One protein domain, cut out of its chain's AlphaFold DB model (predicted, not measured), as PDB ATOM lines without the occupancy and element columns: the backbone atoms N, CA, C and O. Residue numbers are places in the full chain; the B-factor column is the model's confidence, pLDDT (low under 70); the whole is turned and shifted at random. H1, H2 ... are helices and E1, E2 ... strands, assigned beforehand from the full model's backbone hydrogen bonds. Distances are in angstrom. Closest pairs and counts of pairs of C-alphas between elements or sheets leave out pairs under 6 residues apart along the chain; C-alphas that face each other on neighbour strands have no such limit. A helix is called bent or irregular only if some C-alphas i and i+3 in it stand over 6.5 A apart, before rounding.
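What this domain is: This is residues 8 to 185 of the 186 residues of an uncharacterized protein of Aspergillus tubingensis (strain CBS 134.48) (UniProt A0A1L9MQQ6). A five-strand sheet makes the core, with H4 and H5 over one face and H7 along the other; H3 and H6 pack on H5. H1 and H2 belong to a long excursion between E1 and E2, off this body, where residues 20 to 25 stick out. The printed part has 178 residues, in the order E1 H1 H2 E2 H3 H4 E3 H5 H6 E4 E5 H7; the sheet, E1 E2 E3 E5 E4, is mixed. The class is mixed, helices and strands, with 85 residues, under half, in named elements. The whole is compact, radius of gyration of the C-alphas 15.7 A, spans 45 by 38 by 34 A.

Where its parts are: E1, residues 8 to 10, begins at C-alpha (-41.505, 31.061, 32.178). H1 is residues 24 to 31, H2 36 to 42, E2 57 to 60, H3 66 to 72, H4 74 to 85, 16.2 A long. E3 is residues 89 to 93, 13.6 A, H5 94 to 102, 16.1 A, H6 135 to 141, E4 157 to 160, E5 163 to 166. H7, residues 169 to 183, 21.4 A, ends at C-alpha (-31.973, 28.266, 40.182). H3, H5 and H7 are irregular, H3 and H5 only just: C-alphas 68 and 71 are 6.6 A apart, 98 and 101 6.7 A, 170 and 173 7.2 A.

How they stand to each other: E1 and E2 are parallel, with N 8 and O 57 at 2.8 A; E2 and E3 are parallel, with N 58 and O 89 at 2.8 A. E3 and E5 are parallel, with N 166 and O 92 at 2.9 A; E4 and E5 form an antiparallel hairpin, with N 165 and O 158 at 2.8 A. Two strand-helix-strand units, each of two parallel neighbour strands with helices between, are E1, H1 H2, E2, whose crossover is left-handed, and E2, H3 H4, E3, whose crossover is right-handed. The sheet and the helices on both its faces make three layers: H4, at a height over the sheet of 9.8 A, and H5, at 7.9 A, are on the same face, and H7, at 6.7 A, is on the opposite face. The closest C-alphas of H7 and E5 are Ala 175 and Gly 166, 5.3 A. H5 touches H3, closest C-alphas Ile 99 and Tyr 70, 5.1 A, and H6, Ala 98 and Val 135, 5.6 A. H1 and H2 only just touch, only at the corner, with 3 pairs of C-alphas within 8 A; the closest are Val 29 and Phe 37, 7.4 A. Every O i to N i+4 pair is within hydrogen-bond range in H1, H2, H4 and H6; H3 has 1 of 3, with 2 of 4 O i to N i+3 pairs, H5 0 of 5, with 5 of 6, and H7 9 of 11.

The domain as a whole: The two C-alphas farthest apart, Glu 21 and Asn 107, are 47.2 A apart. The printed part has no cut. The links E1 to H1, H2 to E2, H5 to H6 and H6 to E4 are long. Mean pLDDT of the printed part is 88.0; residues 12 to 25 and 127 to 131 are under 70.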
ATOM      1  N   LEU A   8     -40.239  30.517  32.646       90.38
ATOM      2  CA  LEU A   8     -41.505  31.061  32.178       90.38
ATOM      3  C   LEU A   8     -41.604  32.497  32.683       90.38
ATOM      4  O   LEU A   8     -41.571  32.716  33.892       90.38
ATOM      5  N   VAL A   9     -41.736  33.457  31.772       89.62
ATOM      6  CA  VAL A   9     -41.923  34.870  32.118       89.62
ATOM      7  C   VAL A   9     -43.383  35.236  31.876       89.62
ATOM      8  O   VAL A   9     -43.885  35.068  30.766       89.62
ATOM      9  N   ALA A  10     -44.072  35.702  32.914       85.56
ATOM     10  CA  ALA A  10     -45.428  36.225  32.806       85.56
ATOM     11  C   ALA A  10     -45.370  37.739  32.603       85.56
ATOM     12  O   ALA A  10     -44.756  38.439  33.408       85.56
ATOM     13  N   ILE A  11     -46.005  38.217  31.531       80.56
ATOM     14  CA  ILE A  11     -46.031  39.626  31.133       80.56
ATOM     15  C   ILE A  11     -47.481  40.108  31.164       80.56
ATOM     16  O   ILE A  11     -48.330  39.578  30.449       80.56
ATOM     17  N   THR A  12     -47.775  41.106  31.996       67.75
ATOM     18  CA  THR A  12     -49.123  41.693  32.149       67.75
ATOM     19  C   THR A  12     -49.349  42.926  31.292       67.75
ATOM     20  O   THR A  12     -50.490  43.254  30.975       67.75
ATOM     21  N   SER A  13     -48.272  43.609  30.913       65.25
ATOM     22  CA  SER A  13     -48.289  44.750  30.006       65.25
ATOM     23  C   SER A  13     -46.908  44.915  29.384       65.25
ATOM     24  O   SER A  13     -45.922  45.015  30.111       65.25
ATOM     25  N   ALA A  14     -46.833  44.986  28.058       57.12
ATOM     26  CA  ALA A  14     -45.630  45.392  27.339       57.12
ATOM     27  C   ALA A  14     -45.781  46.865  26.932       57.12
ATOM     28  O   ALA A  14     -46.097  47.175  25.788       57.12
ATOM     29  N   GLN A  15     -45.641  47.778  27.895       56.84
ATOM     30  CA  GLN A  15     -45.452  49.193  27.582       56.84
ATOM     31  C   GLN A  15     -43.973  49.540  27.759       56.84
ATOM     32  O   GLN A  15     -43.342  49.020  28.684       56.84
ATOM     33  N   PRO A  16     -43.402  50.388  26.884       51.72
ATOM     34  CA  PRO A  16     -42.047  50.864  27.087       51.72
ATOM     35  C   PRO A  16     -41.968  51.554  28.453       51.72
ATOM     36  O   PRO A  16     -42.912  52.251  28.838       51.72
ATOM     37  N   PRO A  17     -40.866  51.376  29.194       53.25
ATOM     38  CA  PRO A  17     -40.711  52.038  30.472       53.25
ATOM     39  C   PRO A  17     -40.838  53.557  30.308       53.25
ATOM     40  O   PRO A  17     -40.100  54.173  29.538       53.25
ATOM     41  N   LEU A  18     -41.747  54.165  31.068       47.72
ATOM     42  CA  LEU A  18     -41.745  55.601  31.325       47.72
ATOM     43  C   LEU A  18     -40.692  55.880  32.412       47.72
ATOM     44  O   LEU A  18     -41.032  56.133  33.562       47.72
ATOM     45  N   TYR A  19     -39.404  55.772  32.073       52.34
ATOM     46  CA  TYR A  19     -38.313  56.234  32.942       52.34
ATOM     47  C   TYR A  19     -37.660  57.487  32.357       52.34
ATOM     48  O   TYR A  19     -37.679  57.664  31.134       52.34
ATOM     49  N   PRO A  20     -37.096  58.365  33.212       42.38
ATOM     50  CA  PRO A  20     -36.397  59.557  32.756       42.38
ATOM     51  C   PRO A  20     -35.298  59.182  31.760       42.38
ATOM     52  O   PRO A  20     -34.649  58.141  31.883       42.38
ATOM     53  N   GLU A  21     -35.131  60.031  30.748       40.22
ATOM     54  CA  GLU A  21     -34.136  59.892  29.687       40.22
ATOM     55  C   GLU A  21     -32.761  59.496  30.252       40.22
ATOM     56  O   GLU A  21     -32.294  60.111  31.211       40.22
ATOM     57  N   GLY A  22     -32.085  58.496  29.665       46.41
ATOM     58  CA  GLY A  22     -30.667  58.293  30.001       46.41
ATOM     59  C   GLY A  22     -30.034  56.913  29.852       46.41
ATOM     60  O   GLY A  22     -28.836  56.804  30.098       46.41
ATOM     61  N   LYS A  23     -30.741  55.857  29.436       51.59
ATOM     62  CA  LYS A  23     -30.071  54.614  29.007       51.59
ATOM     63  C   LYS A  23     -30.449  54.291  27.572       51.59
ATOM     64  O   LYS A  23     -31.496  53.712  27.303       51.59
ATOM     65  N   GLU A  24     -29.584  54.691  26.641       52.00
ATOM     66  CA  GLU A  24     -29.712  54.397  25.208       52.00
ATOM     67  C   GLU A  24     -29.901  52.892  24.920       52.00
ATOM     68  O   GLU A  24     -30.483  52.544  23.897       52.00
ATOM     69  N   THR A  25     -29.496  52.003  25.840       64.62
ATOM     70  CA  THR A  25     -29.519  50.541  25.679       64.62
ATOM     71  C   THR A  25     -30.923  49.936  25.656       64.62
ATOM     72  O   THR A  25     -31.251  49.216  24.717       64.62
ATOM     73  N   ASP A  26     -31.791  50.246  26.623       72.56
ATOM     74  CA  ASP A  26     -33.101  49.577  26.738       72.56
ATOM     75  C   ASP A  26     -34.064  50.074  25.655       72.56
ATOM     76  O   ASP A  26     -34.824  49.308  25.065       72.56
ATOM     77  N   ARG A  27     -33.975  51.370  25.327       75.31
ATOM     78  CA  ARG A  27     -34.725  51.966  24.218       75.31
ATOM     79  C   ARG A  27     -34.260  51.424  22.867       75.31
ATOM     80  O   ARG A  27     -35.092  51.297  21.974       75.31
ATOM     81  N   ALA A  28     -32.970  51.128  22.698       81.75
ATOM     82  CA  ALA A  28     -32.464  50.492  21.487       81.75
ATOM     83  C   ALA A  28     -32.998  49.058  21.350       81.75
ATOM     84  O   ALA A  28     -33.540  48.732  20.299       81.75
ATOM     85  N   VAL A  29     -32.956  48.255  22.421       80.50
ATOM     86  CA  VAL A  29     -33.540  46.897  22.441       80.50
ATOM     87  C   VAL A  29     -35.047  46.933  22.158       80.50
ATOM     88  O   VAL A  29     -35.542  46.145  21.356       80.50
ATOM     89  N   TRP A  30     -35.781  47.884  22.747       81.44
ATOM     90  CA  TRP A  30     -37.213  48.068  22.476       81.44
ATOM     91  C   TRP A  30     -37.513  48.543  21.043       81.44
ATOM     92  O   TRP A  30     -38.572  48.258  20.506       81.44
ATOM     93  N   LYS A  31     -36.629  49.307  20.402       84.44
ATOM     94  CA  LYS A  31     -36.857  49.766  19.020       84.44
ATOM     95  C   LYS A  31     -36.439  48.741  17.972       84.44
ATOM     96  O   LYS A  31     -36.862  48.845  16.821       84.44
ATOM     97  N   ASP A  32     -35.597  47.785  18.343       88.12
ATOM     98  CA  ASP A  32     -35.166  46.720  17.454       88.12
ATOM     99  C   ASP A  32     -36.214  45.601  17.394       88.12
ATOM    100  O   ASP A  32     -36.166  44.618  18.138       88.12
ATOM    101  N   HIS A  33     -37.154  45.739  16.459       89.00
ATOM    102  CA  HIS A  33     -38.171  44.726  16.161       89.00
ATOM    103  C   HIS A  33     -37.598  43.435  15.551       89.00
ATOM    104  O   HIS A  33     -38.323  42.453  15.428       89.00
ATOM    105  N   SER A  34     -36.314  43.415  15.169       92.06
ATOM    106  CA  SER A  34     -35.630  42.201  14.706       92.06
ATOM    107  C   SER A  34     -34.914  41.441  15.827       92.06
ATOM    108  O   SER A  34     -34.401  40.345  15.600       92.06
ATOM    109  N   SER A  35     -34.891  42.002  17.040       87.75
ATOM    110  CA  SER A  35     -34.229  41.402  18.195       87.75
ATOM    111  C   SER A  35     -34.919  40.123  18.677       87.75
ATOM    112  O   SER A  35     -36.129  39.933  18.528       87.75
ATOM    113  N   GLU A  36     -34.153  39.266  19.357       87.12
ATOM    114  CA  GLU A  36     -34.689  38.089  20.054       87.12
ATOM    115  C   GLU A  36     -35.791  38.477  21.054       87.12
ATOM    116  O   GLU A  36     -36.796  37.780  21.169       87.12
ATOM    117  N   PHE A  37     -35.648  39.627  21.721       86.19
ATOM    118  CA  PHE A  37     -36.648  40.154  22.647       86.19
ATOM    119  C   PHE A  37     -38.007  40.379  21.965       86.19
ATOM    120  O   PHE A  37     -39.021  39.876  22.449       86.19
ATOM    121  N   HIS A  38     -38.029  41.066  20.816       86.56
ATOM    122  CA  HIS A  38     -39.262  41.261  20.044       86.56
ATOM    123  C   HIS A  38     -39.810  39.948  19.496       86.56
ATOM    124  O   HIS A  38     -40.998  39.676  19.645       86.56
ATOM    125  N   SER A  39     -38.941  39.080  18.972       89.75
ATOM    126  CA  SER A  39     -39.363  37.757  18.514       89.75
ATOM    127  C   SER A  39     -40.026  36.939  19.629       89.75
ATOM    128  O   SER A  39     -40.948  36.177  19.345       89.75
ATOM    129  N   MET A  40     -39.587  37.060  20.887       88.25
ATOM    130  CA  MET A  40     -40.233  36.393  22.022       88.25
ATOM    131  C   MET A  40     -41.572  37.042  22.399       88.25
ATOM    132  O   MET A  40     -42.522  36.317  22.702       88.25
ATOM    133  N   LEU A  41     -41.673  38.376  22.358       87.12
ATOM    134  CA  LEU A  41     -42.926  39.101  22.610       87.12
ATOM    135  C   LEU A  41     -44.002  38.814  21.553       87.12
ATOM    136  O   LEU A  41     -45.175  38.675  21.892       87.12
ATOM    137  N   ASP A  42     -43.612  38.664  20.289       88.31
ATOM    138  CA  ASP A  42     -44.542  38.353  19.197       88.31
ATOM    139  C   ASP A  42     -45.066  36.907  19.267       88.31
ATOM    140  O   ASP A  42     -46.103  36.580  18.691       88.31
ATOM    141  N   ASN A  43     -44.368  36.036  20.002       88.81
ATOM    142  CA  ASN A  43     -44.668  34.609  20.123       88.81
ATOM    143  C   ASN A  43     -45.017  34.199  21.566       88.81
ATOM    144  O   ASN A  43     -44.670  33.101  22.015       88.81
ATOM    145  N   LEU A  44     -45.713  35.070  22.305       89.69
ATOM    146  CA  LEU A  44     -46.178  34.751  23.656       89.69
ATOM    147  C   LEU A  44     -47.111  33.536  23.660       89.69
ATOM    148  O   LEU A  44     -48.075  33.440  22.897       89.69
ATOM    149  N   LEU A  45     -46.844  32.615  24.585       90.56
ATOM    150  CA  LEU A  45     -47.710  31.466  24.816       90.56
ATOM    151  C   LEU A  45     -49.018  31.914  25.465       90.56
ATOM    152  O   LEU A  45     -49.024  32.687  26.426       90.56
ATOM    153  N   LYS A  46     -50.135  31.355  24.998       89.94
ATOM    154  CA  LYS A  46     -51.401  31.453  25.726       89.94
ATOM    155  C   LYS A  46     -51.335  30.546  26.947       89.94
ATOM    156  O   LYS A  46     -50.701  29.495  26.909       89.94
ATOM    157  N   LEU A  47     -52.062  30.901  28.007       88.56
ATOM    158  CA  LEU A  47     -52.070  30.123  29.253       88.56
ATOM    159  C   LEU A  47     -52.377  28.631  29.043       88.56
ATOM    160  O   LEU A  47     -51.762  27.794  29.695       88.56
ATOM    161  N   GLY A  48     -53.287  28.298  28.122       92.31
ATOM    162  CA  GLY A  48     -53.654  26.910  27.815       92.31
ATOM    163  C   GLY A  48     -52.559  26.092  27.121       92.31
ATOM    164  O   GLY A  48     -52.593  24.867  27.190       92.31
ATOM    165  N   ASP A  49     -51.572  26.749  26.507       93.75
ATOM    166  CA  ASP A  49     -50.489  26.098  25.758       93.75
ATOM    167  C   ASP A  49     -49.246  25.840  26.633       93.75
ATOM    168  O   ASP A  49     -48.268  25.216  26.203       93.75
ATOM    169  N   ILE A  50     -49.257  26.319  27.880       95.12
ATOM    170  CA  ILE A  50     -48.125  26.222  28.800       95.12
ATOM    171  C   ILE A  50     -48.122  24.853  29.484       95.12
ATOM    172  O   ILE A  50     -48.995  24.533  30.287       95.12
ATOM    173  N   ASN A  51     -47.067  24.069  29.243       94.94
ATOM    174  CA  ASN A  51     -46.762  22.895  30.058       94.94
ATOM    175  C   ASN A  51     -45.815  23.293  31.213       94.94
ATOM    176  O   ASN A  51     -44.627  23.510  30.948       94.94
ATOM    177  N   PRO A  52     -46.283  23.341  32.477       94.50
ATOM    178  CA  PRO A  52     -45.473  23.764  33.624       94.50
ATOM    179  C   PRO A  52     -44.248  22.875  33.879       94.50
ATOM    180  O   PRO A  52     -43.251  23.361  34.401       94.50
ATOM    181  N   GLU A  53     -44.264  21.600  33.481       93.50
ATOM    182  CA  GLU A  53     -43.144  20.670  33.710       93.50
ATOM    183  C   GLU A  53     -41.893  21.032  32.907       93.50
ATOM    184  O   GLU A  53     -40.779  20.635  33.257       93.50
ATOM    185  N   LYS A  54     -42.064  21.816  31.836       94.38
ATOM    186  CA  LYS A  54     -40.957  22.307  31.013       94.38
ATOM    187  C   LYS A  54     -40.181  23.435  31.683       94.38
ATOM    188  O   LYS A  54     -39.117  23.769  31.176       94.38
ATOM    189  N   TYR A  55     -40.694  24.019  32.765       95.25
ATOM    190  CA  TYR A  55     -40.134  25.208  33.396       95.25
ATOM    191  C   TYR A  55     -39.708  24.915  34.828       95.25
ATOM    192  O   TYR A  55     -40.374  24.200  35.575       95.25
ATOM    193  N   LYS A  56     -38.576  25.494  35.216       95.44
ATOM    194  CA  LYS A  56     -38.041  25.393  36.580       95.44
ATOM    195  C   LYS A  56     -37.826  26.753  37.235       95.44
ATOM    196  O   LYS A  56     -37.436  26.812  38.396       95.44
ATOM    197  N   LEU A  57     -38.115  27.826  36.510       96.69
ATOM    198  CA  LEU A  57     -38.144  29.187  37.011       96.69
ATOM    199  C   LEU A  57     -39.408  29.855  36.475       96.69
ATOM    200  O   LEU A  57     -39.705  29.750  35.287       96.69
ATOM    201  N   PHE A  58     -40.150  30.521  37.347       97.31
ATOM    202  CA  PHE A  58     -41.243  31.413  36.988       97.31
ATOM    203  C   PHE A  58     -40.856  32.842  37.350       97.31
ATOM    204  O   PHE A  58     -40.421  33.060  38.475       97.31
ATOM    205  N   PHE A  59     -41.040  33.797  36.441       96.44
ATOM    206  CA  PHE A  59     -40.768  35.213  36.671       96.44
ATOM    207  C   PHE A  59     -42.007  36.050  36.334       96.44
ATOM    208  O   PHE A  59     -42.362  36.190  35.165       96.44
ATOM    209  N   ALA A  60     -42.659  36.626  37.342       94.50
ATOM    210  CA  ALA A  60     -43.710  37.621  37.149       94.50
ATOM    211  C   ALA A  60     -43.089  39.003  36.929       94.50
ATOM    212  O   ALA A  60     -42.427  39.546  37.822       94.50
ATOM    213  N   SER A  61     -43.308  39.563  35.738       84.88
ATOM    214  CA  SER A  61     -42.886  40.925  35.428       84.88
ATOM    215  C   SER A  61     -43.686  41.961  36.218       84.88
ATOM    216  O   SER A  61     -44.732  41.670  36.802       84.88
ATOM    217  N   ASP A  62     -43.175  43.186  36.176       76.44
ATOM    218  CA  ASP A  62     -43.811  44.391  36.694       76.44
ATOM    219  C   ASP A  62     -45.063  44.802  35.884       76.44
ATOM    220  O   ASP A  62     -45.300  44.323  34.771       76.44
ATOM    221  N   GLY A  63     -45.831  45.733  36.443       74.50
ATOM    222  CA  GLY A  63     -46.893  46.515  35.835       74.50
ATOM    223  C   GLY A  63     -48.034  46.679  36.829       74.50
ATOM    224  O   GLY A  63     -48.500  45.681  37.377       74.50
ATOM    225  N   TYR A  64     -48.543  47.899  37.014       75.31
ATOM    226  CA  TYR A  64     -49.661  48.181  37.927       75.31
ATOM    227  C   TYR A  64     -50.892  47.285  37.658       75.31
ATOM    228  O   TYR A  64     -51.551  46.799  38.576       75.31
ATOM    229  N   VAL A  65     -51.137  46.947  36.384       80.38
ATOM    230  CA  VAL A  65     -52.200  46.024  35.937       80.38
ATOM    231  C   VAL A  65     -52.097  44.629  36.587       80.38
ATOM    232  O   VAL A  65     -53.096  43.914  36.682       80.38
ATOM    233  N   SER A  66     -50.929  44.242  37.108       84.19
ATOM    234  CA  SER A  66     -50.728  43.005  37.876       84.19
ATOM    235  C   SER A  66     -51.622  42.921  39.114       84.19
ATOM    236  O   SER A  66     -52.130  41.841  39.408       84.19
ATOM    237  N   LEU A  67     -51.883  44.044  39.799       82.69
ATOM    238  CA  LEU A  67     -52.793  44.101  40.955       82.69
ATOM    239  C   LEU A  67     -54.241  43.739  40.585       82.69
ATOM    240  O   LEU A  67     -55.029  43.323  41.438       82.69
ATOM    241  N   ILE A  68     -54.595  43.904  39.309       82.31
ATOM    242  CA  ILE A  68     -55.916  43.589  38.766       82.31
ATOM    243  C   ILE A  68     -55.927  42.147  38.256       82.31
ATOM    244  O   ILE A  68     -56.763  41.352  38.674       82.31
ATOM    245  N   ASN A  69     -54.980  41.786  37.388       85.12
ATOM    246  CA  ASN A  69     -55.046  40.530  36.645       85.12
ATOM    247  C   ASN A  69     -54.563  39.316  37.448       85.12
ATOM    248  O   ASN A  69     -55.170  38.244  37.365       85.12
ATOM    249  N   TYR A  70     -53.471  39.428  38.208       89.31
ATOM    250  CA  TYR A  70     -52.876  38.257  38.857       89.31
ATOM    251  C   TYR A  70     -53.767  37.592  39.909       89.31
ATOM    252  O   TYR A  70     -53.811  36.359  39.891       89.31
ATOM    253  N   PRO A  71     -54.531  38.318  40.749       87.62
ATOM    254  CA  PRO A  71     -55.457  37.690  41.697       87.62
ATOM    255  C   PRO A  71     -56.573  36.851  41.045       87.62
ATOM    256  O   PRO A  71     -57.010  35.831  41.601       87.62
ATOM    257  N   ASP A  72     -56.974  37.219  39.826       87.69
ATOM    258  CA  ASP A  72     -58.089  36.594  39.108       87.69
ATOM    259  C   ASP A  72     -57.634  35.538  38.081       87.69
ATOM    260  O   ASP A  72     -58.410  34.668  37.680       87.69
ATOM    261  N   THR A  73     -56.348  35.513  37.715       91.00
ATOM    262  CA  THR A  73     -55.807  34.582  36.708       91.00
ATOM    263  C   THR A  73     -55.481  33.201  37.303       91.00
ATOM    264  O   THR A  73     -54.318  32.826  37.479       91.00
ATOM    265  N   LYS A  74     -56.515  32.394  37.581       93.56
ATOM    266  CA  LYS A  74     -56.381  31.063  38.222       93.56
ATOM    267  C   LYS A  74     -55.475  30.088  37.465       93.56
ATOM    268  O   LYS A  74     -54.738  29.328  38.087       93.56
ATOM    269  N   GLY A  75     -55.480  30.132  36.132       94.38
ATOM    270  CA  GLY A  75     -54.597  29.295  35.310       94.38
ATOM    271  C   GLY A  75     -53.114  29.585  35.560       94.38
ATOM    272  O   GLY A  75     -52.326  28.663  35.760       94.38
ATOM    273  N   LEU A  76     -52.742  30.867  35.641       93.94
ATOM    274  CA  LEU A  76     -51.369  31.285  35.929       93.94
ATOM    275  C   LEU A  76     -50.959  30.917  37.361       93.94
ATOM    276  O   LEU A  76     -49.845  30.443  37.578       93.94
ATOM    277  N   GLN A  77     -51.871  31.063  38.326       95.56
ATOM    278  CA  GLN A  77     -51.651  30.638  39.714       95.56
ATOM    279  C   GLN A  77     -51.376  29.130  39.801       95.56
ATOM    280  O   GLN A  77     -50.418  28.716  40.456       95.56
ATOM    281  N   ALA A  78     -52.162  28.311  39.094       96.31
ATOM    282  CA  ALA A  78     -51.992  26.860  39.055       96.31
ATOM    283  C   ALA A  78     -50.665  26.443  38.401       96.31
ATOM    284  O   ALA A  78     -49.948  25.598  38.941       96.31
ATOM    285  N   ILE A  79     -50.295  27.072  37.278       97.06
ATOM    286  CA  ILE A  79     -48.995  26.870  36.619       97.06
ATOM    287  C   ILE A  79     -47.851  27.211  37.581       97.06
ATOM    288  O   ILE A  79     -46.924  26.420  37.751       97.06
ATOM    289  N   THR A  80     -47.942  28.355  38.258       97.38
ATOM    290  CA  THR A  80     -46.911  28.827  39.191       97.38
ATOM    291  C   THR A  80     -46.781  27.899  40.401       97.38
ATOM    292  O   THR A  80     -45.670  27.520  40.774       97.38
ATOM    293  N   SER A  81     -47.906  27.450  40.969       97.81
ATOM    294  CA  SER A  81     -47.937  26.457  42.051       97.81
ATOM    295  C   SER A  81     -47.307  25.131  41.615       97.81
ATOM    296  O   SER A  81     -46.498  24.549  42.344       97.81
ATOM    297  N   LYS A  82     -47.587  24.669  40.389       97.75
ATOM    298  CA  LYS A  82     -46.983  23.448  39.840       97.75
ATOM    299  C   LYS A  82     -45.468  23.580  39.666       97.75
ATOM    300  O   LYS A  82     -44.745  22.651  40.022       97.75
ATOM    301  N   ILE A  83     -44.978  24.719  39.170       97.25
ATOM    302  CA  ILE A  83     -43.533  24.992  39.065       97.25
ATOM    303  C   ILE A  83     -42.896  24.975  40.461       97.25
ATOM    304  O   ILE A  83     -41.900  24.280  40.670       97.25
ATOM    305  N   PHE A  84     -43.503  25.662  41.434       97.62
ATOM    306  CA  PHE A  84     -43.007  25.710  42.808       97.62
ATOM    307  C   PHE A  84     -42.958  24.325  43.464       97.62
ATOM    308  O   PHE A  84     -41.935  23.943  44.027       97.62
ATOM    309  N   THR A  85     -44.038  23.551  43.390       97.00
ATOM    310  CA  THR A  85     -44.106  22.210  44.000       97.00
ATOM    311  C   THR A  85     -43.212  21.191  43.302       97.00
ATOM    312  O   THR A  85     -42.770  20.233  43.928       97.00
ATOM    313  N   SER A  86     -42.855  21.429  42.037       95.50
ATOM    314  CA  SER A  86     -41.887  20.618  41.281       95.50
ATOM    315  C   SER A  86     -40.422  21.014  41.538       95.50
ATOM    316  O   SER A  86     -39.539  20.664  40.745       95.50
ATOM    317  N   GLY A  87     -40.171  21.775  42.610       95.44
ATOM    318  CA  GLY A  87     -38.846  22.212  43.053       95.44
ATOM    319  C   GLY A  87     -38.309  23.464  42.358       95.44
ATOM    320  O   GLY A  87     -37.160  23.817  42.583       95.44
ATOM    321  N   GLY A  88     -39.103  24.139  41.523       96.81
ATOM    322  CA  GLY A  88     -38.665  25.325  40.787       96.81
ATOM    323  C   GLY A  88     -38.567  26.598  41.634       96.81
ATOM    324  O   GLY A  88     -39.048  26.656  42.768       96.81
ATOM    325  N   ILE A  89     -37.965  27.631  41.048       97.94
ATOM    326  CA  ILE A  89     -37.922  28.999  41.575       97.94
ATOM    327  C   ILE A  89     -39.181  29.753  41.143       97.94
ATOM    328  O   ILE A  89     -39.618  29.629  39.998       97.94
ATOM    329  N   VAL A  90     -39.747  30.560  42.038       98.19
ATOM    330  CA  VAL A  90     -40.793  31.533  41.703       98.19
ATOM    331  C   VAL A  90     -40.298  32.915  42.085       98.19
ATOM    332  O   VAL A  90     -39.908  33.149  43.228       98.19
ATOM    333  N   SER A  91     -40.322  33.835  41.129       98.19
ATOM    334  CA  SER A  91     -39.857  35.193  41.320       98.19
ATOM    335  C   SER A  91     -40.835  36.240  40.817       98.19
ATOM    336  O   SER A  91     -41.605  35.987  39.892       98.19
ATOM    337  N   ALA A  92     -40.797  37.426  41.418       97.00
ATOM    338  CA  ALA A  92     -41.567  38.574  40.956       97.00
ATOM    339  C   ALA A  92     -40.868  39.893  41.287       97.00
ATOM    340  O   ALA A  92     -40.085  39.968  42.235       97.00
ATOM    341  N   VAL A  93     -41.184  40.947  40.541       95.12
ATOM    342  CA  VAL A  93     -40.678  42.300  40.795       95.12
ATOM    343  C   VAL A  93     -41.826  43.305  40.885       95.12
ATOM    344  O   VAL A  93     -42.817  43.168  40.171       95.12
ATOM    345  N   CYS A  94     -41.681  44.316  41.748       92.88
ATOM    346  CA  CYS A  94     -42.590  45.454  41.872       92.88
ATOM    347  C   CYS A  94     -44.041  45.002  42.140       92.88
ATOM    348  O   CYS A  94     -44.268  44.255  43.098       92.88
ATOM    349  N   HIS A  95     -45.017  45.401  41.316       92.56
ATOM    350  CA  HIS A  95     -46.414  44.954  41.416       92.56
ATOM    351  C   HIS A  95     -46.619  43.494  41.024       92.56
ATOM    352  O   HIS A  95     -47.646  42.903  41.363       92.56
ATOM    353  N   GLY A  96     -45.634  42.866  40.378       92.75
ATOM    354  CA  GLY A  96     -45.698  41.451  40.037       92.75
ATOM    355  C   GLY A  96     -45.841  40.547  41.266       92.75
ATOM    356  O   GLY A  96     -46.397  39.452  41.173       92.75
ATOM    357  N   GLY A  97     -45.432  41.035  42.445       93.69
ATOM    358  CA  GLY A  97     -45.646  40.372  43.733       93.69
ATOM    359  C   GLY A  97     -47.120  40.099  44.069       93.69
ATOM    360  O   GLY A  97     -47.395  39.227  44.892       93.69
ATOM    361  N   ALA A  98     -48.069  40.752  43.385       92.62
ATOM    362  CA  ALA A  98     -49.506  40.498  43.507       92.62
ATOM    363  C   ALA A  98     -49.916  39.048  43.186       92.62
ATOM    364  O   ALA A  98     -50.998  38.616  43.582       92.62
ATOM    365  N   ILE A  99     -49.069  38.275  42.494       93.75
ATOM    366  CA  ILE A  99     -49.342  36.860  42.215       93.75
ATOM    367  C   ILE A  99     -49.195  35.968  43.455       93.75
ATOM    368  O   ILE A  99     -49.942  35.003  43.607       93.75
ATOM    369  N   PHE A 100     -48.256  36.275  44.356       93.69
ATOM    370  CA  PHE A 100     -47.852  35.370  45.436       93.69
ATOM    371  C   PHE A 100     -48.965  34.981  46.416       93.69
ATOM    372  O   PHE A 100     -49.095  33.784  46.689       93.69
ATOM    373  N   PRO A 101     -49.799  35.918  46.911       90.81
ATOM    374  CA  PRO A 101     -50.922  35.586  47.789       90.81
ATOM    375  C   PRO A 101     -51.832  34.489  47.222       90.81
ATOM    376  O   PRO A 101     -52.377  33.670  47.959       90.81
ATOM    377  N   CYS A 102     -51.964  34.433  45.896       90.88
ATOM    378  CA  CYS A 102     -52.866  33.516  45.209       90.88
ATOM    379  C   CYS A 102     -52.198  32.213  44.740       90.88
ATOM    380  O   CYS A 102     -52.884  31.333  44.221       90.88
ATOM    381  N   VAL A 103     -50.882  32.058  44.915       96.50
ATOM    382  CA  VAL A 103     -50.171  30.812  44.603       96.50
ATOM    383  C   VAL A 103     -50.123  29.945  45.854       96.50
ATOM    384  O   VAL A 103     -49.318  30.176  46.756       96.50
ATOM    385  N   ILE A 104     -50.997  28.942  45.899       97.69
ATOM    386  CA  ILE A 104     -51.135  28.019  47.030       97.69
ATOM    387  C   ILE A 104     -50.281  26.773  46.804       97.69
ATOM    388  O   ILE A 104     -50.351  26.159  45.739       97.69
ATOM    389  N   ASP A 105     -49.498  26.383  47.807       97.12
ATOM    390  CA  ASP A 105     -48.854  25.074  47.868       97.12
ATOM    391  C   ASP A 105     -49.884  24.029  48.342       97.12
ATOM    392  O   ASP A 105     -50.300  24.069  49.504       97.12
ATOM    393  N   PRO A 106     -50.313  23.082  47.486       96.38
ATOM    394  CA  PRO A 106     -51.288  22.059  47.856       96.38
ATOM    395  C   PRO A 106     -50.817  21.130  48.984       96.38
ATOM    396  O   PRO A 106     -51.657  20.512  49.630       96.38
ATOM    397  N   ASN A 107     -49.510  21.025  49.252       96.00
ATOM    398  CA  ASN A 107     -48.996  20.163  50.321       96.00
ATOM    399  C   ASN A 107     -49.183  20.778  51.714       96.00
ATOM    400  O   ASN A 107     -49.267  20.053  52.702       96.00
ATOM    401  N   THR A 108     -49.225  22.110  51.801       96.38
ATOM    402  CA  THR A 108     -49.382  22.848  53.067       96.38
ATOM    403  C   THR A 108     -50.724  23.568  53.164       96.38
ATOM    404  O   THR A 108     -51.106  24.000  54.248       96.38
ATOM    405  N   ASN A 109     -51.441  23.690  52.043       96.69
ATOM    406  CA  ASN A 109     -52.653  24.488  51.879       96.69
ATOM    407  C   ASN A 109     -52.464  25.970  52.260       96.69
ATOM    408  O   ASN A 109     -53.391  26.634  52.725       96.69
ATOM    409  N   LYS A 110     -51.246  26.486  52.073       97.38
ATOM    410  CA  LYS A 110     -50.870  27.875  52.344       97.38
ATOM    411  C   LYS A 110     -50.270  28.531  51.110       97.38
ATOM    412  O   LYS A 110     -49.823  27.847  50.191       97.38
ATOM    413  N   SER A 111     -50.236  29.861  51.092       97.81
ATOM    414  CA  SER A 111     -49.487  30.583  50.063       97.81
ATOM    415  C   SER A 111     -48.001  30.221  50.125       97.81
ATOM    416  O   SER A 111     -47.448  30.014  51.205       97.81
ATOM    417  N   ILE A 112     -47.330  30.188  48.971       97.81
ATOM    418  CA  ILE A 112     -45.892  29.890  48.890       97.81
ATOM    419  C   ILE A 112     -45.010  30.917  49.617       97.81
ATOM    420  O   ILE A 112     -43.834  30.631  49.847       97.81
ATOM    421  N   ILE A 113     -45.561  32.083  49.980       98.00
ATOM    422  CA  ILE A 113     -44.885  33.127  50.767       98.00
ATOM    423  C   ILE A 113     -45.169  33.064  52.274       98.00
ATOM    424  O   ILE A 113     -44.573  33.840  53.016       98.00
ATOM    425  N   ASP A 114     -46.028  32.153  52.749       98.25
ATOM    426  CA  ASP A 114     -46.286  32.003  54.188       98.25
ATOM    427  C   ASP A 114     -44.979  31.758  54.949       98.25
ATOM    428  O   ASP A 114     -44.159  30.921  54.562       98.25
ATOM    429  N   SER A 115     -44.787  32.507  56.037       97.50
ATOM    430  CA  SER A 115     -43.596  32.457  56.890       97.50
ATOM    431  C   SER A 115     -42.274  32.780  56.168       97.50
ATOM    432  O   SER A 115     -41.203  32.470  56.691       97.50
ATOM    433  N   ARG A 116     -42.319  33.411  54.984       97.94
ATOM    434  CA  ARG A 116     -41.134  33.853  54.228       97.94
ATOM    435  C   ARG A 116     -40.933  35.352  54.292       97.94
ATOM    436  O   ARG A 116     -41.862  36.122  54.529       97.94
ATOM    437  N   ARG A 117     -39.710  35.778  54.000       98.44
ATOM    438  CA  ARG A 117     -39.376  37.181  53.760       98.44
ATOM    439  C   ARG A 117     -39.569  37.519  52.288       98.44
ATOM    440  O   ARG A 117     -39.055  36.818  51.418       98.44
ATOM    441  N   VAL A 118     -40.262  38.617  52.009       98.38
ATOM    442  CA  VAL A 118     -40.508  39.102  50.643       98.38
ATOM    443  C   VAL A 118     -40.370  40.615  50.569       98.38
ATOM    444  O   VAL A 118     -40.505  41.311  51.572       98.38
ATOM    445  N   THR A 119     -40.115  41.137  49.378       97.44
ATOM    446  CA  THR A 119     -40.230  42.565  49.062       97.44
ATOM    447  C   THR A 119     -41.138  42.758  47.844       97.44
ATOM    448  O   THR A 119     -41.596  41.787  47.242       97.44
ATOM    449  N   GLY A 120     -41.436  44.000  47.488       94.94
ATOM    450  CA  GLY A 120     -42.337  44.352  46.394       94.94
ATOM    451  C   GLY A 120     -42.511  45.861  46.313       94.94
ATOM    452  O   GLY A 120     -41.794  46.596  46.996       94.94
ATOM    453  N   PHE A 121     -43.443  46.323  45.479       92.75
ATOM    454  CA  PHE A 121     -43.704  47.757  45.405       92.75
ATOM    455  C   PHE A 121     -44.249  48.263  46.741       92.75
ATOM    456  O   PHE A 121     -45.097  47.621  47.368       92.75
ATOM    457  N   THR A 122     -43.696  49.378  47.218       88.94
ATOM    458  CA  THR A 122     -43.968  49.854  48.577       88.94
ATOM    459  C   THR A 122     -45.288  50.604  48.624       88.94
ATOM    460  O   THR A 122     -45.526  51.440  47.756       88.94
ATOM    461  N   THR A 123     -46.093  50.401  49.674       87.31
ATOM    462  CA  THR A 123     -47.353  51.150  49.865       87.31
ATOM    463  C   THR A 123     -47.116  52.660  49.851       87.31
ATOM    464  O   THR A 123     -47.901  53.414  49.297       87.31
ATOM    465  N   ARG A 124     -45.981  53.106  50.406       81.38
ATOM    466  CA  ARG A 124     -45.571  54.518  50.427       81.38
ATOM    467  C   ARG A 124     -45.331  55.110  49.029       81.38
ATOM    468  O   ARG A 124     -45.319  56.327  48.893       81.38
ATOM    469  N   SER A 125     -45.056  54.273  48.033       75.56
ATOM    470  CA  SER A 125     -44.786  54.684  46.651       75.56
ATOM    471  C   SER A 125     -45.986  54.526  45.725       75.56
ATOM    472  O   SER A 125     -45.864  54.876  44.557       75.56
ATOM    473  N   GLU A 126     -47.105  53.991  46.215       76.38
ATOM    474  CA  GLU A 126     -48.348  53.943  45.451       76.38
ATOM    475  C   GLU A 126     -48.922  55.359  45.349       76.38
ATOM    476  O   GLU A 126     -49.101  56.042  46.359       76.38
ATOM    477  N   GLU A 127     -49.211  55.803  44.130       64.12
ATOM    478  CA  GLU A 127     -50.071  56.961  43.913       64.12
ATOM    479  C   GLU A 127     -51.514  56.468  44.075       64.12
ATOM    480  O   GLU A 127     -51.927  55.505  43.429       64.12
ATOM    481  N   GLU A 128     -52.245  57.040  45.033       53.53
ATOM    482  CA  GLU A 128     -53.572  56.574  45.432       53.53
ATOM    483  C   GLU A 128     -54.561  56.574  44.262       53.53
ATOM    484  O   GLU A 128     -55.149  57.592  43.913       53.53
ATOM    485  N   GLU A 129     -54.826  55.394  43.718       52.41
ATOM    486  CA  GLU A 129     -56.041  55.110  42.973       52.41
ATOM    487  C   GLU A 129     -56.342  53.620  43.164       52.41
ATOM    488  O   GLU A 129     -55.542  52.781  42.773       52.41
ATOM    489  N   ASN A 130     -57.488  53.294  43.775       58.19
ATOM    490  CA  ASN A 130     -58.120  51.967  43.937       58.19
ATOM    491  C   ASN A 130     -58.108  51.330  45.342       58.19
ATOM    492  O   ASN A 130     -57.092  51.199  46.014       58.19
ATOM    493  N   ASN A 131     -59.274  50.785  45.716       66.62
ATOM    494  CA  ASN A 131     -59.555  50.011  46.940       66.62
ATOM    495  C   ASN A 131     -58.892  48.611  46.972       66.62
ATOM    496  O   ASN A 131     -59.428  47.691  47.596       66.62
ATOM    497  N   ARG A 132     -57.784  48.388  46.252       73.69
ATOM    498  CA  ARG A 132     -57.111  47.079  46.210       73.69
ATOM    499  C   ARG A 132     -55.931  47.045  47.184       73.69
ATOM    500  O   ARG A 132     -55.218  48.037  47.297       73.69
ATOM    501  N   PRO A 133     -55.701  45.917  47.881       83.19
ATOM    502  CA  PRO A 133     -54.541  45.786  48.749       83.19
ATOM    503  C   PRO A 133     -53.232  45.944  47.966       83.19
ATOM    504  O   PRO A 133     -53.070  45.363  46.893       83.19
ATOM    505  N   THR A 134     -52.282  46.684  48.535       89.44
ATOM    506  CA  THR A 134     -50.919  46.801  48.000       89.44
ATOM    507  C   THR A 134     -50.175  45.467  48.085       89.44
ATOM    508  O   THR A 134     -50.619  44.533  48.765       89.44
ATOM    509  N   VAL A 135     -49.014  45.355  47.431       91.56
ATOM    510  CA  VAL A 135     -48.171  44.145  47.533       91.56
ATOM    511  C   VAL A 135     -47.743  43.897  48.979       91.56
ATOM    512  O   VAL A 135     -47.805  42.767  49.458       91.56
ATOM    513  N   GLU A 136     -47.370  44.954  49.696       92.06
ATOM    514  CA  GLU A 136     -46.998  44.907  51.112       92.06
ATOM    515  C   GLU A 136     -48.149  44.421  52.005       92.06
ATOM    516  O   GLU A 136     -47.977  43.464  52.767       92.06
ATOM    517  N   ALA A 137     -49.344  45.008  51.868       91.19
ATOM    518  CA  ALA A 137     -50.521  44.591  52.632       91.19
ATOM    519  C   ALA A 137     -50.954  43.151  52.290       91.19
ATOM    520  O   ALA A 137     -51.321  42.364  53.170       91.19
ATOM    521  N   SER A 138     -50.866  42.774  51.013       91.50
ATOM    522  CA  SER A 138     -51.183  41.419  50.564       91.50
ATOM    523  C   SER A 138     -50.185  40.397  51.100       91.50
ATOM    524  O   SER A 138     -50.586  39.337  51.560       91.50
ATOM    525  N   ALA A 139     -48.888  40.704  51.113       94.31
ATOM    526  CA  ALA A 139     -47.878  39.803  51.658       94.31
ATOM    527  C   ALA A 139     -48.125  39.517  53.149       94.31
ATOM    528  O   ALA A 139     -48.150  38.356  53.567       94.31
ATOM    529  N   ALA A 140     -48.377  40.567  53.935       92.19
ATOM    530  CA  ALA A 140     -48.634  40.446  55.367       92.19
ATOM    531  C   ALA A 140     -49.895  39.618  55.675       92.19
ATOM    532  O   ALA A 140     -49.870  38.763  56.562       92.19
ATOM    533  N   SER A 141     -50.983  39.811  54.920       94.00
ATOM    534  CA  SER A 141     -52.235  39.063  55.130       94.00
ATOM    535  C   SER A 141     -52.129  37.561  54.826       94.00
ATOM    536  O   SER A 141     -52.977  36.791  55.274       94.00
ATOM    537  N   TYR A 142     -51.062  37.129  54.146       95.75
ATOM    538  CA  TYR A 142     -50.764  35.725  53.840       95.75
ATOM    539  C   TYR A 142     -49.550  35.183  54.617       95.75
ATOM    540  O   TYR A 142     -48.938  34.195  54.211       95.75
ATOM    541  N   GLY A 143     -49.208  35.812  55.746       95.69
ATOM    542  CA  GLY A 143     -48.213  35.300  56.692       95.69
ATOM    543  C   GLY A 143     -46.757  35.556  56.298       95.69
ATOM    544  O   GLY A 143     -45.857  35.018  56.942       95.69
ATOM    545  N   ALA A 144     -46.501  36.357  55.262       98.00
ATOM    546  CA  ALA A 144     -45.148  36.744  54.885       98.00
ATOM    547  C   ALA A 144     -44.661  37.953  55.700       98.00
ATOM    548  O   ALA A 144     -45.430  38.835  56.080       98.00
ATOM    549  N   THR A 145     -43.350  38.029  55.921       98.06
ATOM    550  CA  THR A 145     -42.686  39.221  56.453       98.06
ATOM    551  C   THR A 145     -42.255  40.112  55.294       98.06
ATOM    552  O   THR A 145     -41.303  39.791  54.576       98.06
ATOM    553  N   TYR A 146     -42.938  41.239  55.115       97.38
ATOM    554  CA  TYR A 146     -42.540  42.235  54.126       97.38
ATOM    555  C   TYR A 146     -41.275  42.981  54.572       97.38
ATOM    556  O   TYR A 146     -41.148  43.399  55.723       97.38
ATOM    557  N   VAL A 147     -40.326  43.148  53.652       97.56
ATOM    558  CA  VAL A 147     -39.069  43.867  53.865       97.56
ATOM    559  C   VAL A 147     -39.013  45.048  52.904       97.56
ATOM    560  O   VAL A 147     -38.876  44.872  51.690       97.56
ATOM    561  N   SER A 148     -39.088  46.255  53.454       95.19
ATOM    562  CA  SER A 148     -39.005  47.489  52.674       95.19
ATOM    563  C   SER A 148     -37.584  47.738  52.157       95.19
ATOM    564  O   SER A 148     -36.618  47.502  52.892       95.19
ATOM    565  N   PRO A 149     -37.428  48.267  50.931       95.31
ATOM    566  CA  PRO A 149     -36.139  48.765  50.472       95.31
ATOM    567  C   PRO A 149     -35.692  49.976  51.318       95.31
ATOM    568  O   PRO A 149     -36.546  50.721  51.809       95.31
ATOM    569  N   PRO A 150     -34.373  50.236  51.458       92.56
ATOM    570  CA  PRO A 150     -33.864  51.397  52.203       92.56
ATOM    571  C   PRO A 150     -34.421  52.743  51.712       92.56
ATOM    572  O   PRO A 150     -34.651  53.655  52.503       92.56
ATOM    573  N   GLY A 151     -34.685  52.848  50.409       88.50
ATOM    574  CA  GLY A 151     -35.411  53.952  49.793       88.50
ATOM    575  C   GLY A 151     -36.360  53.435  48.707       88.50
ATOM    576  O   GLY A 151     -36.150  52.343  48.180       88.50
ATOM    577  N   PRO A 152     -37.421  54.191  48.374       81.12
ATOM    578  CA  PRO A 152     -38.538  53.696  47.561       81.12
ATOM    579  C   PRO A 152     -38.127  53.247  46.150       81.12
ATOM    580  O   PRO A 152     -38.687  52.291  45.620       81.12
ATOM    581  N   LEU A 153     -37.111  53.895  45.573       81.00
ATOM    582  CA  LEU A 153     -36.610  53.631  44.219       81.00
ATOM    583  C   LEU A 153     -35.251  52.912  44.205       81.00
ATOM    584  O   LEU A 153     -34.657  52.724  43.145       81.00
ATOM    585  N   ASN A 154     -34.729  52.517  45.370       89.69
ATOM    586  CA  ASN A 154     -33.484  51.761  45.432       89.69
ATOM    587  C   ASN A 154     -33.702  50.359  44.864       89.69
ATOM    588  O   ASN A 154     -34.655  49.679  45.247       89.69
ATOM    589  N   ALA A 155     -32.779  49.905  44.014       93.69
ATOM    590  CA  ALA A 155     -32.713  48.503  43.633       93.69
ATOM    591  C   ALA A 155     -32.546  47.646  44.898       93.69
ATOM    592  O   ALA A 155     -31.627  47.846  45.695       93.69
ATOM    593  N   PHE A 156     -33.475  46.720  45.101       97.12
ATOM    594  CA  PHE A 156     -33.574  45.903  46.304       97.12
ATOM    595  C   PHE A 156     -34.255  44.576  45.991       97.12
ATOM    596  O   PHE A 156     -35.307  44.548  45.343       97.12
ATOM    597  N   THR A 157     -33.656  43.484  46.463       98.12
ATOM    598  CA  THR A 157     -34.149  42.124  46.259       98.12
ATOM    599  C   THR A 157     -34.043  41.301  47.539       98.12
ATOM    600  O   THR A 157     -33.141  41.508  48.350       98.12
ATOM    601  N   ILE A 158     -34.966  40.356  47.710       98.50
ATOM    602  CA  ILE A 158     -34.939  39.337  48.757       98.50
ATOM    603  C   ILE A 158     -35.009  37.965  48.092       98.50
ATOM    604  O   ILE A 158     -35.889  37.712  47.272       98.50
ATOM    605  N   THR A 159     -34.097  37.075  48.476       98.62
ATOM    606  CA  THR A 159     -34.148  35.644  48.152       98.62
ATOM    607  C   THR A 159     -34.390  34.863  49.437       98.62
ATOM    608  O   THR A 159     -33.552  34.886  50.338       98.62
ATOM    609  N   ASP A 160     -35.521  34.169  49.513       98.31
ATOM    610  CA  ASP A 160     -35.887  33.285  50.619       98.31
ATOM    611  C   ASP A 160     -36.168  31.880  50.064       98.31
ATOM    612  O   ASP A 160     -37.254  31.562  49.563       98.31
ATOM    613  N   GLY A 161     -35.133  31.037  50.093       96.50
ATOM    614  CA  GLY A 161     -35.163  29.708  49.492       96.50
ATOM    615  C   GLY A 161     -35.430  29.780  47.987       96.50
ATOM    616  O   GLY A 161     -34.581  30.226  47.223       96.50
ATOM    617  N   ARG A 162     -36.615  29.323  47.569       97.25
ATOM    618  CA  ARG A 162     -37.043  29.278  46.158       97.25
ATOM    619  C   ARG A 162     -37.950  30.443  45.751       97.25
ATOM    620  O   ARG A 162     -38.451  30.447  44.629       97.25
ATOM    621  N   VAL A 163     -38.178  31.402  46.649       98.38
ATOM    622  CA  VAL A 163     -38.938  32.624  46.368       98.38
ATOM    623  C   VAL A 163     -37.971  33.796  46.244       98.38
ATOM    624  O   VAL A 163     -37.211  34.072  47.172       98.38
ATOM    625  N   VAL A 164     -38.000  34.490  45.104       98.62
ATOM    626  CA  VAL A 164     -37.153  35.667  44.840       98.62
ATOM    627  C   VAL A 164     -38.020  36.877  44.524       98.62
ATOM    628  O   VAL A 164     -38.879  36.835  43.655       98.62
ATOM    629  N   THR A 165     -37.814  37.984  45.221       98.38
ATOM    630  CA  THR A 165     -38.643  39.187  45.077       98.38
ATOM    631  C   THR A 165     -37.789  40.420  44.831       98.38
ATOM    632  O   THR A 165     -36.693  40.530  45.377       98.38
ATOM    633  N   GLY A 166     -38.275  41.349  44.011       97.56
ATOM    634  CA  GLY A 166     -37.664  42.656  43.767       97.56
ATOM    635  C   GLY A 166     -38.641  43.790  44.068       97.56
ATOM    636  O   GLY A 166     -39.822  43.679  43.761       97.56
ATOM    637  N   ALA A 167     -38.163  44.876  44.674       95.00
ATOM    638  CA  ALA A 167     -39.040  45.939  45.170       95.00
ATOM    639  C   ALA A 167     -39.683  46.811  44.078       95.00
ATOM    640  O   ALA A 167     -40.827  47.217  44.207       95.00
ATOM    641  N   ASN A 168     -38.964  47.149  43.014       90.94
ATOM    642  CA  ASN A 168     -39.392  48.177  42.061       90.94
ATOM    643  C   ASN A 168     -38.711  47.939  40.697       90.94
ATOM    644  O   ASN A 168     -37.927  46.993  40.569       90.94
ATOM    645  N   PRO A 169     -38.950  48.775  39.677       87.75
ATOM    646  CA  PRO A 169     -38.352  48.576  38.361       87.75
ATOM    647  C   PRO A 169     -36.821  48.541  38.360       87.75
ATOM    648  O   PRO A 169     -36.227  47.726  37.649       87.75
ATOM    649  N   ALA A 170     -36.174  49.358  39.202       89.44
ATOM    650  CA  ALA A 170     -34.719  49.354  39.362       89.44
ATOM    651  C   ALA A 170     -34.203  48.019  39.932       89.44
ATOM    652  O   ALA A 170     -33.040  47.669  39.733       89.44
ATOM    653  N   SER A 171     -35.069  47.240  40.586       94.12
ATOM    654  CA  SER A 171     -34.769  45.894  41.068       94.12
ATOM    655  C   SER A 171     -34.857  44.800  39.998       94.12
ATOM    656  O   SER A 171     -34.455  43.679  40.289       94.12
ATOM    657  N   THR A 172     -35.377  45.061  38.791       91.56
ATOM    658  CA  THR A 172     -35.658  44.002  37.794       91.56
ATOM    659  C   THR A 172     -34.418  43.184  37.449       91.56
ATOM    660  O   THR A 172     -34.448  41.956  37.514       91.56
ATOM    661  N   HIS A 173     -33.311  43.863  37.140       91.19
ATOM    662  CA  HIS A 173     -32.056  43.208  36.779       91.19
ATOM    663  C   HIS A 173     -31.503  42.364  37.937       91.19
ATOM    664  O   HIS A 173     -31.306  41.162  37.780       91.19
ATOM    665  N   VAL A 174     -31.362  42.958  39.127       95.06
ATOM    666  CA  VAL A 174     -30.820  42.255  40.304       95.06
ATOM    667  C   VAL A 174     -31.729  41.120  40.793       95.06
ATOM    668  O   VAL A 174     -31.237  40.120  41.305       95.06
ATOM    669  N   ALA A 175     -33.050  41.223  40.606       96.88
ATOM    670  CA  ALA A 175     -33.987  40.145  40.919       96.88
ATOM    671  C   ALA A 175     -33.882  38.984  39.917       96.88
ATOM    672  O   ALA A 175     -33.968  37.825  40.321       96.88
ATOM    673  N   ALA A 176     -33.668  39.270  38.627       95.06
ATOM    674  CA  ALA A 176     -33.433  38.241  37.616       95.06
ATOM    675  C   ALA A 176     -32.111  37.501  37.866       95.06
ATOM    676  O   ALA A 176     -32.096  36.270  37.863       95.06
ATOM    677  N   GLU A 177     -31.030  38.225  38.173       96.81
ATOM    678  CA  GLU A 177     -29.750  37.623  38.567       96.81
ATOM    679  C   GLU A 177     -29.896  36.747  39.816       96.81
ATOM    680  O   GLU A 177     -29.435  35.606  39.832       96.81
ATOM    681  N   ALA A 178     -30.600  37.236  40.843       98.00
ATOM    682  CA  ALA A 178     -30.863  36.470  42.057       98.00
ATOM    683  C   ALA A 178     -31.697  35.205  41.782       98.00
ATOM    684  O   ALA A 178     -31.415  34.148  42.349       98.00
ATOM    685  N   ALA A 179     -32.685  35.275  40.883       97.56
ATOM    686  CA  ALA A 179     -33.498  34.128  40.493       97.56
ATOM    687  C   ALA A 179     -32.681  33.069  39.737       97.56
ATOM    688  O   ALA A 179     -32.821  31.879  40.024       97.56
ATOM    689  N   VAL A 180     -31.785  33.485  38.834       96.12
ATOM    690  CA  VAL A 180     -30.846  32.579  38.150       96.12
ATOM    691  C   VAL A 180     -29.869  31.959  39.150       96.12
ATOM    692  O   VAL A 180     -29.705  30.743  39.163       96.12
ATOM    693  N   ALA A 181     -29.298  32.755  40.056       96.62
ATOM    694  CA  ALA A 181     -28.383  32.261  41.082       96.62
ATOM    695  C   ALA A 181     -29.056  31.295  42.074       96.62
ATOM    696  O   ALA A 181     -28.408  30.381  42.584       96.62
ATOM    697  N   ALA A 182     -30.344  31.485  42.376       95.88
ATOM    698  CA  ALA A 182     -31.133  30.541  43.164       95.88
ATOM    699  C   ALA A 182     -31.422  29.257  42.373       95.88
ATOM    700  O   ALA A 182     -31.316  28.162  42.920       95.88
ATOM    701  N   PHE A 183     -31.739  29.390  41.084       94.00
ATOM    702  CA  PHE A 183     -31.973  28.266  40.182       94.00
ATOM    703  C   PHE A 183     -30.721  27.396  39.994       94.00
ATOM    704  O   PHE A 183     -30.827  26.175  39.973       94.00
ATOM    705  N   ASP A 184     -29.534  28.001  39.934       92.56
ATOM    706  CA  ASP A 184     -28.252  27.295  39.814       92.56
ATOM    707  C   ASP A 184     -27.880  26.447  41.038       92.56
ATOM    708  O   ASP A 184     -26.971  25.621  40.958       92.56
ATOM    709  N   LYS A 185     -28.565  26.650  42.167       90.44
ATOM    710  CA  LYS A 185     -28.364  25.895  43.411       90.44
ATOM    711  C   LYS A 185     -29.349  24.733  43.584       90.44
ATOM    712  O   LYS A 185     -29.255  24.045  44.601       90.44
TER     713      LYS A 185